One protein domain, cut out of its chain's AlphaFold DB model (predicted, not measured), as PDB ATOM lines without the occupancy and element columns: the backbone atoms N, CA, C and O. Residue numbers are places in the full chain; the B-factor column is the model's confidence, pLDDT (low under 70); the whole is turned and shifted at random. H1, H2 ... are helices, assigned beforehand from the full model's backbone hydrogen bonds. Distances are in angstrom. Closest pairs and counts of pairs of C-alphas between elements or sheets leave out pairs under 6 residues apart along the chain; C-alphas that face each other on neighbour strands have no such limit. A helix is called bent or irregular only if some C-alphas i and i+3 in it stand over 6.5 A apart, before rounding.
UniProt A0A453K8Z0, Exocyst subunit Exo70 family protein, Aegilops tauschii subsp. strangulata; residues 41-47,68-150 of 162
ATOM      1  N   LYS A  41      24.249  13.984 -51.842       81.19
ATOM      2  CA  LYS A  41      23.409  12.774 -51.853       81.19
ATOM      3  C   LYS A  41      23.119  12.254 -50.442       81.19
ATOM      4  O   LYS A  41      21.972  11.932 -50.146       81.19
ATOM      5  N   ALA A  42      24.128  12.208 -49.568       84.56
ATOM      6  CA  ALA A  42      23.971  11.760 -48.182       84.56
ATOM      7  C   ALA A  42      23.105  12.721 -47.346       84.56
ATOM      8  O   ALA A  42      22.308  12.286 -46.526       84.56
ATOM      9  N   VAL A  43      23.205  14.029 -47.581       84.50
ATOM     10  CA  VAL A  43      22.350  15.027 -46.918       84.50
ATOM     11  C   VAL A  43      20.924  14.980 -47.474       84.50
ATOM     12  O   VAL A  43      19.957  15.093 -46.726       84.50
ATOM     13  N   GLN A  44      20.754  14.749 -48.777       85.00
ATOM     14  CA  GLN A  44      19.435  14.640 -49.400       85.00
ATOM     15  C   GLN A  44      18.650  13.417 -48.908       85.00
ATOM     16  O   GLN A  44      17.424  13.485 -48.805       85.00
ATOM     17  N   THR A  45      19.310  12.305 -48.560       83.19
ATOM     18  CA  THR A  45      18.615  11.163 -47.940       83.19
ATOM     19  C   THR A  45      18.081  11.494 -46.545       83.19
ATOM     20  O   THR A  45      17.064  10.924 -46.152       83.19
ATOM     21  N   LEU A  46      18.693  12.457 -45.850       83.38
ATOM     22  CA  LEU A  46      18.240  13.000 -44.564       83.38
ATOM     23  C   LEU A  46      17.204  14.130 -44.710       83.38
ATOM     24  O   LEU A  46      16.696  14.636 -43.710       83.38
ATOM     25  N   SER A  47      16.849  14.523 -45.936       78.88
ATOM     26  CA  SER A  47      15.806  15.514 -46.193       78.88
ATOM     27  C   SER A  47      14.498  14.828 -46.578       78.88
ATOM     28  O   SER A  47      14.423  14.087 -47.560       78.88
ATOM     29  N   SER A  68       6.093   6.846 -44.872       83.50
ATOM     30  CA  SER A  68       5.908   5.538 -44.229       83.50
ATOM     31  C   SER A  68       7.100   5.152 -43.349       83.50
ATOM     32  O   SER A  68       8.245   5.527 -43.608       83.50
ATOM     33  N   ARG A  69       6.871   4.301 -42.338       83.00
ATOM     34  CA  ARG A  69       7.963   3.708 -41.534       83.00
ATOM     35  C   ARG A  69       8.983   2.967 -42.403       83.00
ATOM     36  O   ARG A  69      10.172   2.953 -42.096       83.00
ATOM     37  N   ALA A  70       8.520   2.339 -43.484       84.62
ATOM     38  CA  ALA A  70       9.379   1.661 -44.449       84.62
ATOM     39  C   ALA A  70      10.301   2.652 -45.178       84.62
ATOM     40  O   ALA A  70      11.502   2.399 -45.256       84.62
ATOM     41  N   MET A  71       9.768   3.802 -45.602       85.88
ATOM     42  CA  MET A  71      10.533   4.872 -46.244       85.88
ATOM     43  C   MET A  71      11.616   5.435 -45.314       85.88
ATOM     44  O   MET A  71      12.769   5.545 -45.725       85.88
ATOM     45  N   ILE A  72      11.294   5.725 -44.048       87.12
ATOM     46  CA  ILE A  72      12.291   6.180 -43.056       87.12
ATOM     47  C   ILE A  72      13.430   5.164 -42.916       87.12
ATOM     48  O   ILE A  72      14.611   5.514 -42.952       87.12
ATOM     49  N   LYS A  73      13.075   3.881 -42.794       86.38
ATOM     50  CA  LYS A  73      14.032   2.778 -42.666       86.38
ATOM     51  C   LYS A  73      14.937   2.644 -43.888       86.38
ATOM     52  O   LYS A  73      16.123   2.351 -43.742       86.38
ATOM     53  N   GLU A  74      14.396   2.826 -45.086       87.56
ATOM     54  CA  GLU A  74      15.167   2.819 -46.329       87.56
ATOM     55  C   GLU A  74      16.126   4.011 -46.407       87.56
ATOM     56  O   GLU A  74      17.303   3.831 -46.721       87.56
ATOM     57  N   ARG A  75      15.666   5.209 -46.030       88.56
ATOM     58  CA  ARG A  75      16.481   6.432 -46.009       88.56
ATOM     59  C   ARG A  75      17.667   6.318 -45.055       88.56
ATOM     60  O   ARG A  75      18.783   6.612 -45.468       88.56
ATOM     61  N   LEU A  76      17.464   5.802 -43.840       88.88
ATOM     62  CA  LEU A  76      18.555   5.562 -42.883       88.88
ATOM     63  C   LEU A  76      19.564   4.526 -43.386       88.88
ATOM     64  O   LEU A  76      20.768   4.724 -43.253       88.88
ATOM     65  N   LYS A  77      19.100   3.436 -44.008       89.25
ATOM     66  CA  LYS A  77      20.007   2.461 -44.633       89.25
ATOM     67  C   LYS A  77      20.825   3.095 -45.754       89.25
ATOM     68  O   LYS A  77      22.026   2.856 -45.833       89.25
ATOM     69  N   SER A  78      20.170   3.881 -46.606       89.62
ATOM     70  CA  SER A  78      20.822   4.590 -47.704       89.62
ATOM     71  C   SER A  78      21.862   5.574 -47.168       89.62
ATOM     72  O   SER A  78      23.003   5.544 -47.612       89.62
ATOM     73  N   PHE A  79      21.517   6.358 -46.140       91.25
ATOM     74  CA  PHE A  79      22.460   7.228 -45.439       91.25
ATOM     75  C   PHE A  79      23.675   6.456 -44.911       91.25
ATOM     76  O   PHE A  79      24.800   6.814 -45.243       91.25
ATOM     77  N   ASN A  80      23.464   5.365 -44.167       90.56
ATOM     78  CA  ASN A  80      24.557   4.568 -43.603       90.56
ATOM     79  C   ASN A  80      25.495   4.022 -44.691       90.56
ATOM     80  O   ASN A  80      26.708   4.023 -44.514       90.56
ATOM     81  N   MET A  81      24.940   3.570 -45.818       90.25
ATOM     82  CA  MET A  81      25.722   3.078 -46.953       90.25
ATOM     83  C   MET A  81      26.554   4.194 -47.594       90.25
ATOM     84  O   MET A  81      27.752   4.018 -47.794       90.25
ATOM     85  N   GLN A  82      25.935   5.345 -47.874       88.81
ATOM     86  CA  GLN A  82      26.617   6.499 -48.466       88.81
ATOM     87  C   GLN A  82      27.709   7.036 -47.533       88.81
ATOM     88  O   GLN A  82      28.811   7.335 -47.980       88.81
ATOM     89  N   PHE A  83      27.426   7.122 -46.232       89.50
ATOM     90  CA  PHE A  83      28.388   7.590 -45.241       89.50
ATOM     91  C   PHE A  83      29.610   6.670 -45.149       89.50
ATOM     92  O   PHE A  83      30.736   7.156 -45.171       89.50
ATOM     93  N   GLU A  84      29.415   5.349 -45.106       89.75
ATOM     94  CA  GLU A  84      30.537   4.401 -45.067       89.75
ATOM     95  C   GLU A  84      31.357   4.408 -46.358       89.75
ATOM     96  O   GLU A  84      32.584   4.344 -46.307       89.75
ATOM     97  N   GLU A  85      30.712   4.539 -47.519       87.38
ATOM     98  CA  GLU A  85      31.419   4.671 -48.794       87.38
ATOM     99  C   GLU A  85      32.278   5.945 -48.831       87.38
ATOM    100  O   GLU A  85      33.434   5.911 -49.262       87.38
ATOM    101  N   LEU A  86      31.736   7.069 -48.352       85.81
ATOM    102  CA  LEU A  86      32.471   8.329 -48.241       85.81
ATOM    103  C   LEU A  86      33.639   8.203 -47.270       85.81
ATOM    104  O   LEU A  86      34.760   8.552 -47.633       85.81
ATOM    105  N   ARG A  87      33.396   7.636 -46.088       83.94
ATOM    106  CA  ARG A  87      34.416   7.409 -45.064       83.94
ATOM    107  C   ARG A  87      35.554   6.537 -45.586       83.94
ATOM    108  O   ARG A  87      36.713   6.893 -45.395       83.94
ATOM    109  N   ALA A  88      35.243   5.436 -46.267       83.25
ATOM    110  CA  ALA A  88      36.242   4.537 -46.840       83.25
ATOM    111  C   ALA A  88      37.094   5.219 -47.921       83.25
ATOM    112  O   ALA A  88      38.290   4.961 -48.021       83.25
ATOM    113  N   LYS A  89      36.500   6.108 -48.725       79.94
ATOM    114  CA  LYS A  89      37.248   6.897 -49.717       79.94
ATOM    115  C   LYS A  89      38.098   7.983 -49.054       79.94
ATOM    116  O   LYS A  89      39.241   8.188 -49.443       79.94
ATOM    117  N   GLN A  90      37.550   8.681 -48.064       74.44
ATOM    118  CA  GLN A  90      38.186   9.836 -47.420       74.44
ATOM    119  C   GLN A  90      39.287   9.458 -46.435       74.44
ATOM    120  O   GLN A  90      40.199  10.254 -46.230       74.44
ATOM    121  N   SER A  91      39.240   8.257 -45.855       73.44
ATOM    122  CA  SER A  91      40.324   7.743 -45.014       73.44
ATOM    123  C   SER A  91      41.617   7.498 -45.798       73.44
ATOM    124  O   SER A  91      42.689   7.471 -45.204       73.44
ATOM    125  N   LEU A  92      41.538   7.347 -47.125       73.56
ATOM    126  CA  LEU A  92      42.698   7.185 -48.007       73.56
ATOM    127  C   LEU A  92      43.325   8.520 -48.421       73.56
ATOM    128  O   LEU A  92      44.455   8.550 -48.901       73.56
ATOM    129  N   TRP A  93      42.591   9.624 -48.294       79.50
ATOM    130  CA  TRP A  93      43.051  10.928 -48.754       79.50
ATOM    131  C   TRP A  93      43.811  11.637 -47.640       79.50
ATOM    132  O   TRP A  93      43.469  11.519 -46.467       79.50
ATOM    133  N   THR A  94      44.841  12.391 -48.014       78.62
ATOM    134  CA  THR A  94      45.595  13.245 -47.091       78.62
ATOM    135  C   THR A  94      45.590  14.661 -47.639       78.62
ATOM    136  O   THR A  94      45.939  14.867 -48.800       78.62
ATOM    137  N   ILE A  95      45.190  15.636 -46.822       80.69
ATOM    138  CA  ILE A  95      45.289  17.062 -47.163       80.69
ATOM    139  C   ILE A  95      46.394  17.663 -46.289       80.69
ATOM    140  O   ILE A  95      46.144  17.862 -45.104       80.69
ATOM    141  N   PRO A  96      47.605  17.936 -46.810       76.69
ATOM    142  CA  PRO A  96      48.730  18.416 -45.998       76.69
ATOM    143  C   PRO A  96      48.480  19.773 -45.330       76.69
ATOM    144  O   PRO A  96      48.887  19.973 -44.192       76.69
ATOM    145  N   ASP A  97      47.779  20.674 -46.020       81.81
ATOM    146  CA  ASP A  97      47.385  21.986 -45.503       81.81
ATOM    147  C   ASP A  97      46.338  21.827 -44.386       81.81
ATOM    148  O   ASP A  97      45.207  21.390 -44.626       81.81
ATOM    149  N   GLN A  98      46.731  22.156 -43.155       85.19
ATOM    150  CA  GLN A  98      45.889  22.013 -41.970       85.19
ATOM    151  C   GLN A  98      44.672  22.946 -42.001       85.19
ATOM    152  O   GLN A  98      43.562  22.492 -41.725       85.19
ATOM    153  N   GLU A  99      44.850  24.215 -42.380       84.31
ATOM    154  CA  GLU A  99      43.769  25.208 -42.418       84.31
ATOM    155  C   GLU A  99      42.695  24.783 -43.425       84.31
ATOM    156  O   GLU A  99      41.495  24.792 -43.133       84.31
ATOM    157  N   LEU A 100      43.120  24.336 -44.609       81.69
ATOM    158  CA  LEU A 100      42.225  23.809 -45.629       81.69
ATOM    159  C   LEU A 100      41.504  22.544 -45.151       81.69
ATOM    160  O   LEU A 100      40.301  22.394 -45.388       81.69
ATOM    161  N   ARG A 101      42.225  21.630 -44.493       86.12
ATOM    162  CA  ARG A 101      41.667  20.381 -43.964       86.12
ATOM    163  C   ARG A 101      40.568  20.661 -42.943       86.12
ATOM    164  O   ARG A 101      39.470  20.119 -43.067       86.12
ATOM    165  N   GLU A 102      40.850  21.514 -41.965       88.44
ATOM    166  CA  GLU A 102      39.907  21.911 -40.918       88.44
ATOM    167  C   GLU A 102      38.704  22.647 -41.507       88.44
ATOM    168  O   GLU A 102      37.564  22.280 -41.226       88.44
ATOM    169  N   THR A 103      38.940  23.601 -42.413       86.75
ATOM    170  CA  THR A 103      37.872  24.318 -43.126       86.75
ATOM    171  C   THR A 103      36.938  23.347 -43.847       86.75
ATOM    172  O   THR A 103      35.713  23.468 -43.763       86.75
ATOM    173  N   LEU A 104      37.492  22.350 -44.542       83.88
ATOM    174  CA  LEU A 104      36.692  21.362 -45.257       83.88
ATOM    175  C   LEU A 104      35.882  20.486 -44.294       83.88
ATOM    176  O   LEU A 104      34.683  20.309 -44.525       83.88
ATOM    177  N   ARG A 105      36.491  19.990 -43.208       88.75
ATOM    178  CA  ARG A 105      35.807  19.203 -42.165       88.75
ATOM    179  C   ARG A 105      34.636  19.974 -41.559       88.75
ATOM    180  O   ARG A 105      33.514  19.471 -41.573       88.75
ATOM    181  N   LEU A 106      34.876  21.213 -41.126       89.56
ATOM    182  CA  LEU A 106      33.848  22.097 -40.576       89.56
ATOM    183  C   LEU A 106      32.716  22.320 -41.581       89.56
ATOM    184  O   LEU A 106      31.547  22.166 -41.244       89.56
ATOM    185  N   SER A 107      33.050  22.584 -42.847       86.62
ATOM    186  CA  SER A 107      32.042  22.815 -43.886       86.62
ATOM    187  C   SER A 107      31.159  21.591 -44.172       86.62
ATOM    188  O   SER A 107      30.026  21.753 -44.636       86.62
ATOM    189  N   ILE A 108      31.664  20.372 -43.950       87.94
ATOM    190  CA  ILE A 108      30.895  19.126 -44.066       87.94
ATOM    191  C   ILE A 108      30.012  18.955 -42.827       87.94
ATOM    192  O   ILE A 108      28.815  18.701 -42.968       87.94
ATOM    193  N   ALA A 109      30.577  19.140 -41.632       90.44
ATOM    194  CA  ALA A 109      29.853  19.046 -40.367       90.44
ATOM    195  C   ALA A 109      28.671  20.025 -40.308       90.44
ATOM    196  O   ALA A 109      27.560  19.626 -39.958       90.44
ATOM    197  N   GLU A 110      28.872  21.263 -40.767       90.69
ATOM    198  CA  GLU A 110      27.864  22.329 -40.805       90.69
ATOM    199  C   GLU A 110      26.610  21.951 -41.608       90.69
ATOM    200  O   GLU A 110      25.505  22.372 -41.272       90.69
ATOM    201  N   VAL A 111      26.745  21.134 -42.658       87.75
ATOM    202  CA  VAL A 111      25.590  20.690 -43.458       87.75
ATOM    203  C   VAL A 111      25.049  19.340 -43.005       87.75
ATOM    204  O   VAL A 111      23.843  19.104 -43.078       87.75
ATOM    205  N   LEU A 112      25.924  18.442 -42.549       89.81
ATOM    206  CA  LEU A 112      25.552  17.071 -42.237       89.81
ATOM    207  C   LEU A 112      24.936  16.940 -40.844       89.81
ATOM    208  O   LEU A 112      23.887  16.309 -40.711       89.81
ATOM    209  N   LEU A 113      25.565  17.522 -39.818       91.12
ATOM    210  CA  LEU A 113      25.132  17.345 -38.431       91.12
ATOM    211  C   LEU A 113      23.727  17.908 -38.196       91.12
ATOM    212  O   LEU A 113      22.894  17.162 -37.675       91.12
ATOM    213  N   PRO A 114      23.378  19.137 -38.639       91.00
ATOM    214  CA  PRO A 114      22.022  19.644 -38.443       91.00
ATOM    215  C   PRO A 114      20.970  18.801 -39.171       91.00
ATOM    216  O   PRO A 114      19.893  18.544 -38.623       91.00
ATOM    217  N   ALA A 115      21.277  18.321 -40.382       89.50
ATOM    218  CA  ALA A 115      20.386  17.444 -41.137       89.50
ATOM    219  C   ALA A 115      20.179  16.100 -40.420       89.50
ATOM    220  O   ALA A 115      19.040  15.657 -40.258       89.50
ATOM    221  N   TYR A 116      21.260  15.485 -39.932       91.12
ATOM    222  CA  TYR A 116      21.217  14.209 -39.222       91.12
ATOM    223  C   TYR A 116      20.471  14.320 -37.891       91.12
ATOM    224  O   TYR A 116      19.516  13.580 -37.660       91.12
ATOM    225  N   MET A 117      20.835  15.289 -37.046       90.50
ATOM    226  CA  MET A 117      20.184  15.525 -35.753       90.50
ATOM    227  C   MET A 117      18.687  15.806 -35.915       90.50
ATOM    228  O   MET A 117      17.870  15.251 -35.180       90.50
ATOM    229  N   SER A 118      18.305  16.624 -36.901       89.31
ATOM    230  CA  SER A 118      16.896  16.905 -37.199       89.31
ATOM    231  C   SER A 118      16.144  15.642 -37.627       89.31
ATOM    232  O   SER A 118      15.039  15.385 -37.143       89.31
ATOM    233  N   PHE A 119      16.750  14.813 -38.482       88.50
ATOM    234  CA  PHE A 119      16.159  13.551 -38.921       88.50
ATOM    235  C   PHE A 119      15.976  12.567 -37.758       88.50
ATOM    236  O   PHE A 119      14.885  12.023 -37.579       88.50
ATOM    237  N   VAL A 120      17.010  12.372 -36.933       87.19
ATOM    238  CA  VAL A 120      16.961  11.481 -35.763       87.19
ATOM    239  C   VAL A 120      15.950  11.987 -34.738       87.19
ATOM    240  O   VAL A 120      15.143  11.206 -34.251       87.19
ATOM    241  N   LYS A 121      15.888  13.293 -34.468       87.62
ATOM    242  CA  LYS A 121      14.886  13.859 -33.552       87.62
ATOM    243  C   LYS A 121      13.449  13.622 -34.032       87.62
ATOM    244  O   LYS A 121      12.560  13.401 -33.217       87.62
ATOM    245  N   ARG A 122      13.206  13.691 -35.347       85.44
ATOM    246  CA  ARG A 122      11.867  13.516 -35.937       85.44
ATOM    247  C   ARG A 122      11.447  12.055 -36.052       85.44
ATOM    248  O   ARG A 122      10.273  11.750 -35.868       85.44
ATOM    249  N   PHE A 123      12.380  11.167 -36.389       84.50
ATOM    250  CA  PHE A 123      12.059   9.793 -36.776       84.50
ATOM    251  C   PHE A 123      12.746   8.719 -35.928       84.50
ATOM    252  O   PHE A 123      12.442   7.545 -36.106       84.50
ATOM    253  N   GLY A 124      13.637   9.080 -35.005       83.00
ATOM    254  CA  GLY A 124      14.445   8.153 -34.206       83.00
ATOM    255  C   GLY A 124      13.600   7.163 -33.413       83.00
ATOM    256  O   GLY A 124      13.759   5.954 -33.585       83.00
ATOM    257  N   ASN A 125      12.594   7.656 -32.684       83.38
ATOM    258  CA  ASN A 125      11.670   6.831 -31.893       83.38
ATOM    259  C   ASN A 125      10.961   5.749 -32.734       83.38
ATOM    260  O   ASN A 125      10.571   4.697 -32.226       83.38
ATOM    261  N   LEU A 126      10.784   5.984 -34.038       81.50
ATOM    262  CA  LEU A 126      10.144   5.038 -34.956       81.50
ATOM    263  C   LEU A 126      10.999   3.795 -35.211       81.50
ATOM    264  O   LEU A 126      10.475   2.749 -35.595       81.50
ATOM    265  N   VAL A 127      12.314   3.932 -35.042       80.62
ATOM    266  CA  VAL A 127      13.318   2.925 -35.386       80.62
ATOM    267  C   VAL A 127      14.011   2.356 -34.156       80.62
ATOM    268  O   VAL A 127      14.485   1.224 -34.210       80.62
ATOM    269  N   GLU A 128      14.017   3.083 -33.037       80.62
ATOM    270  CA  GLU A 128      14.470   2.583 -31.733       80.62
ATOM    271  C   GLU A 128      13.631   1.399 -31.236       80.62
ATOM    272  O   GLU A 128      14.172   0.462 -30.658       80.62
ATOM    273  N   ASN A 129      12.331   1.390 -31.542       76.50
ATOM    274  CA  ASN A 129      11.402   0.320 -31.164       76.50
ATOM    275  C   ASN A 129      11.480  -0.937 -32.063       76.50
ATOM    276  O   ASN A 129      10.705  -1.880 -31.897       76.50
ATOM    277  N   GLU A 130      12.378  -0.970 -33.053       79.50
ATOM    278  CA  GLU A 130      12.573  -2.137 -33.920       79.50
ATOM    279  C   GLU A 130      13.423  -3.216 -33.237       79.50
ATOM    280  O   GLU A 130      14.283  -2.936 -32.410       79.50
ATOM    281  N   LYS A 131      13.288  -4.477 -33.675       80.00
ATOM    282  CA  LYS A 131      14.080  -5.601 -33.129       80.00
ATOM    283  C   LYS A 131      15.603  -5.424 -33.283       80.00
ATOM    284  O   LYS A 131      16.368  -6.122 -32.625       80.00
ATOM    285  N   LYS A 132      16.051  -4.564 -34.209       81.06
ATOM    286  CA  LYS A 132      17.470  -4.293 -34.518       81.06
ATOM    287  C   LYS A 132      17.688  -2.796 -34.811       81.06
ATOM    288  O   LYS A 132      17.896  -2.442 -35.974       81.06
ATOM    289  N   PRO A 133      17.669  -1.916 -33.796       78.69
ATOM    290  CA  PRO A 133      17.704  -0.462 -33.992       78.69
ATOM    291  C   PRO A 133      19.044   0.017 -34.575       78.69
ATOM    292  O   PRO A 133      19.063   0.839 -35.492       78.69
ATOM    293  N   ARG A 134      20.159  -0.617 -34.175       82.50
ATOM    294  CA  ARG A 134      21.518  -0.347 -34.696       82.50
ATOM    295  C   ARG A 134      21.683  -0.564 -36.204       82.50
ATOM    296  O   ARG A 134      22.652  -0.102 -36.794       82.50
ATOM    297  N   LYS A 135      20.751  -1.271 -36.855       83.38
ATOM    298  CA  LYS A 135      20.743  -1.422 -38.321       83.38
ATOM    299  C   LYS A 135      20.425  -0.101 -39.032       83.38
ATOM    300  O   LYS A 135      20.765   0.059 -40.204       83.38
ATOM    301  N   TYR A 136      19.740   0.806 -38.342       82.56
ATOM    302  CA  TYR A 136      19.217   2.047 -38.895       82.56
ATOM    303  C   TYR A 136      19.883   3.262 -38.250       82.56
ATOM    304  O   TYR A 136      20.452   4.080 -38.965       82.56
ATOM    305  N   LEU A 137      19.889   3.332 -36.918       85.69
ATOM    306  CA  LEU A 137      20.614   4.339 -36.142       85.69
ATOM    307  C   LEU A 137      21.984   3.774 -35.773       85.69
ATOM    308  O   LEU A 137      22.155   3.154 -34.725       85.69
ATOM    309  N   LYS A 138      22.928   3.880 -36.712       86.06
ATOM    310  CA  LYS A 138      24.269   3.306 -36.559       86.06
ATOM    311  C   LYS A 138      25.230   4.224 -35.798       86.06
ATOM    312  O   LYS A 138      26.145   3.705 -35.171       86.06
ATOM    313  N   TYR A 139      25.014   5.536 -35.863       86.75
ATOM    314  CA  TYR A 139      25.894   6.542 -35.278       86.75
ATOM    315  C   TYR A 139      25.094   7.460 -34.373       86.75
ATOM    316  O   TYR A 139      24.008   7.903 -34.749       86.75
ATOM    317  N   GLN A 140      25.647   7.790 -33.217       88.69
ATOM    318  CA  GLN A 140      25.179   8.953 -32.474       88.69
ATOM    319  C   GLN A 140      25.685  10.240 -33.141       88.69
ATOM    320  O   GLN A 140      26.717  10.211 -33.814       88.69
ATOM    321  N   PRO A 141      24.994  11.381 -32.972       88.44
ATOM    322  CA  PRO A 141      25.459  12.652 -33.525       88.44
ATOM    323  C   PRO A 141      26.897  13.000 -33.113       88.44
ATOM    324  O   PRO A 141      27.673  13.434 -33.958       88.44
ATOM    325  N   ASP A 142      27.264  12.728 -31.858       89.69
ATOM    326  CA  ASP A 142      28.615  12.977 -31.338       89.69
ATOM    327  C   ASP A 142      29.657  12.043 -31.974       89.69
ATOM    328  O   ASP A 142      30.756  12.467 -32.322       89.69
ATOM    329  N   GLU A 143      29.307  10.771 -32.185       90.44
ATOM    330  CA  GLU A 143      30.172   9.823 -32.900       90.44
ATOM    331  C   GLU A 143      30.362  10.256 -34.356       90.44
ATOM    332  O   GLU A 143      31.458  10.151 -34.900       90.44
ATOM    333  N   LEU A 144      29.302  10.756 -34.997       90.75
ATOM    334  CA  LEU A 144      29.365  11.240 -36.369       90.75
ATOM    335  C   LEU A 144      30.332  12.423 -36.482       90.75
ATOM    336  O   LEU A 144      31.169  12.421 -37.379       90.75
ATOM    337  N   ASP A 145      30.264  13.379 -35.554       90.88
ATOM    338  CA  ASP A 145      31.182  14.521 -35.488       90.88
ATOM    339  C   ASP A 145      32.642  14.076 -35.303       90.88
ATOM    340  O   ASP A 145      33.523  14.469 -36.072       90.88
ATOM    341  N   GLN A 146      32.894  13.144 -34.379       91.38
ATOM    342  CA  GLN A 146      34.227  12.564 -34.186       91.38
ATOM    343  C   GLN A 146      34.764  11.890 -35.456       91.38
ATOM    344  O   GLN A 146      35.944  12.033 -35.782       91.38
ATOM    345  N   LEU A 147      33.916  11.168 -36.196       89.56
ATOM    346  CA  LEU A 147      34.308  10.519 -37.449       89.56
ATOM    347  C   LEU A 147      34.630  11.541 -38.547       89.56
ATOM    348  O   LEU A 147      35.613  11.355 -39.264       89.56
ATOM    349  N   LEU A 148      33.847  12.621 -38.666       89.62
ATOM    350  CA  LEU A 148      34.150  13.727 -39.584       89.62
ATOM    351  C   LEU A 148      35.493  14.383 -39.236       89.62
ATOM    352  O   LEU A 148      36.274  14.720 -40.130       89.62
ATOM    353  N   GLY A 149      35.783  14.502 -37.939       87.44
ATOM    354  CA  GLY A 149      37.042  15.010 -37.407       87.44
ATOM    355  C   GLY A 149      38.275  14.193 -37.798       87.44
ATOM    356  O   GLY A 149      39.372  14.722 -37.710       87.44
ATOM    357  N   GLN A 150      38.126  12.958 -38.283       86.81
ATOM    358  CA  GLN A 150      39.241  12.091 -38.698       86.81
ATOM    359  C   GLN A 150      39.491  12.108 -40.216       86.81
ATOM    360  O   GLN A 150      40.444  11.508 -40.711       86.81
TER     361      GLN A 150
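AT A GLANCE: This is residues 41 to 47 and 68 to 150 of the 162 residues of the protein "Exocyst subunit Exo70 family protein" of Aegilops tauschii subsp. strangulata (UniProt A0A453K8Z0). Two long helices, H2 and H3, make a spread hairpin, with short H1 packed on both from one side and short H4 packed on H3 from the other. The 90 printed residues include four named helices, H1 to H4, and no named strand: all helix, compact, radius of gyration of the C-alphas 14.0 A, a rod spanning 44 by 22 by 21 A.

HOW THE PARTS SIT: Start at H1, residues 41 to 45, which touches residues 75 to 83 of H2, residues 69 to 90; the closest C-alphas, Ala 42 and Phe 79, are 5.5 A apart. H1 also touches residues 111 to 116 of H3, residues 98 to 128; the closest C-alphas, Val 43 and Leu 112, are 6.0 A apart. H2 and H3, a helical hairpin at a shallow tilt of 21 degrees, opposite ways, only just touch, with 3 pairs of C-alphas within 8 A, the closest Arg 69 and Leu 126 at 7.1 A. H4, residues 141 to 148, touches residues 105 to 117 of H3, closest C-alphas Arg 105 and Leu 148 at 6.3 A. Every O i to N i+4 pair is within hydrogen-bond range in H1, H2 and H4, and 21 of 27 in H3.

IN THESE COORDINATES: Find C-alpha 41 at (23.409, 12.774, -51.853), where H1 begins; H2 is 31.4 A long, and H3 38.3 A, irregular, with C-alphas 122 and 125 7.8 A apart. H4 ends at C-alpha 148, (34.150, 13.727, -39.584).

THE WHOLE: Residues 48 to 67 are cut out, and C-alphas 47 and 68 are 14.2 A apart; the link H3 to H4 is long, and no printed residue is under 70 in pLDDT.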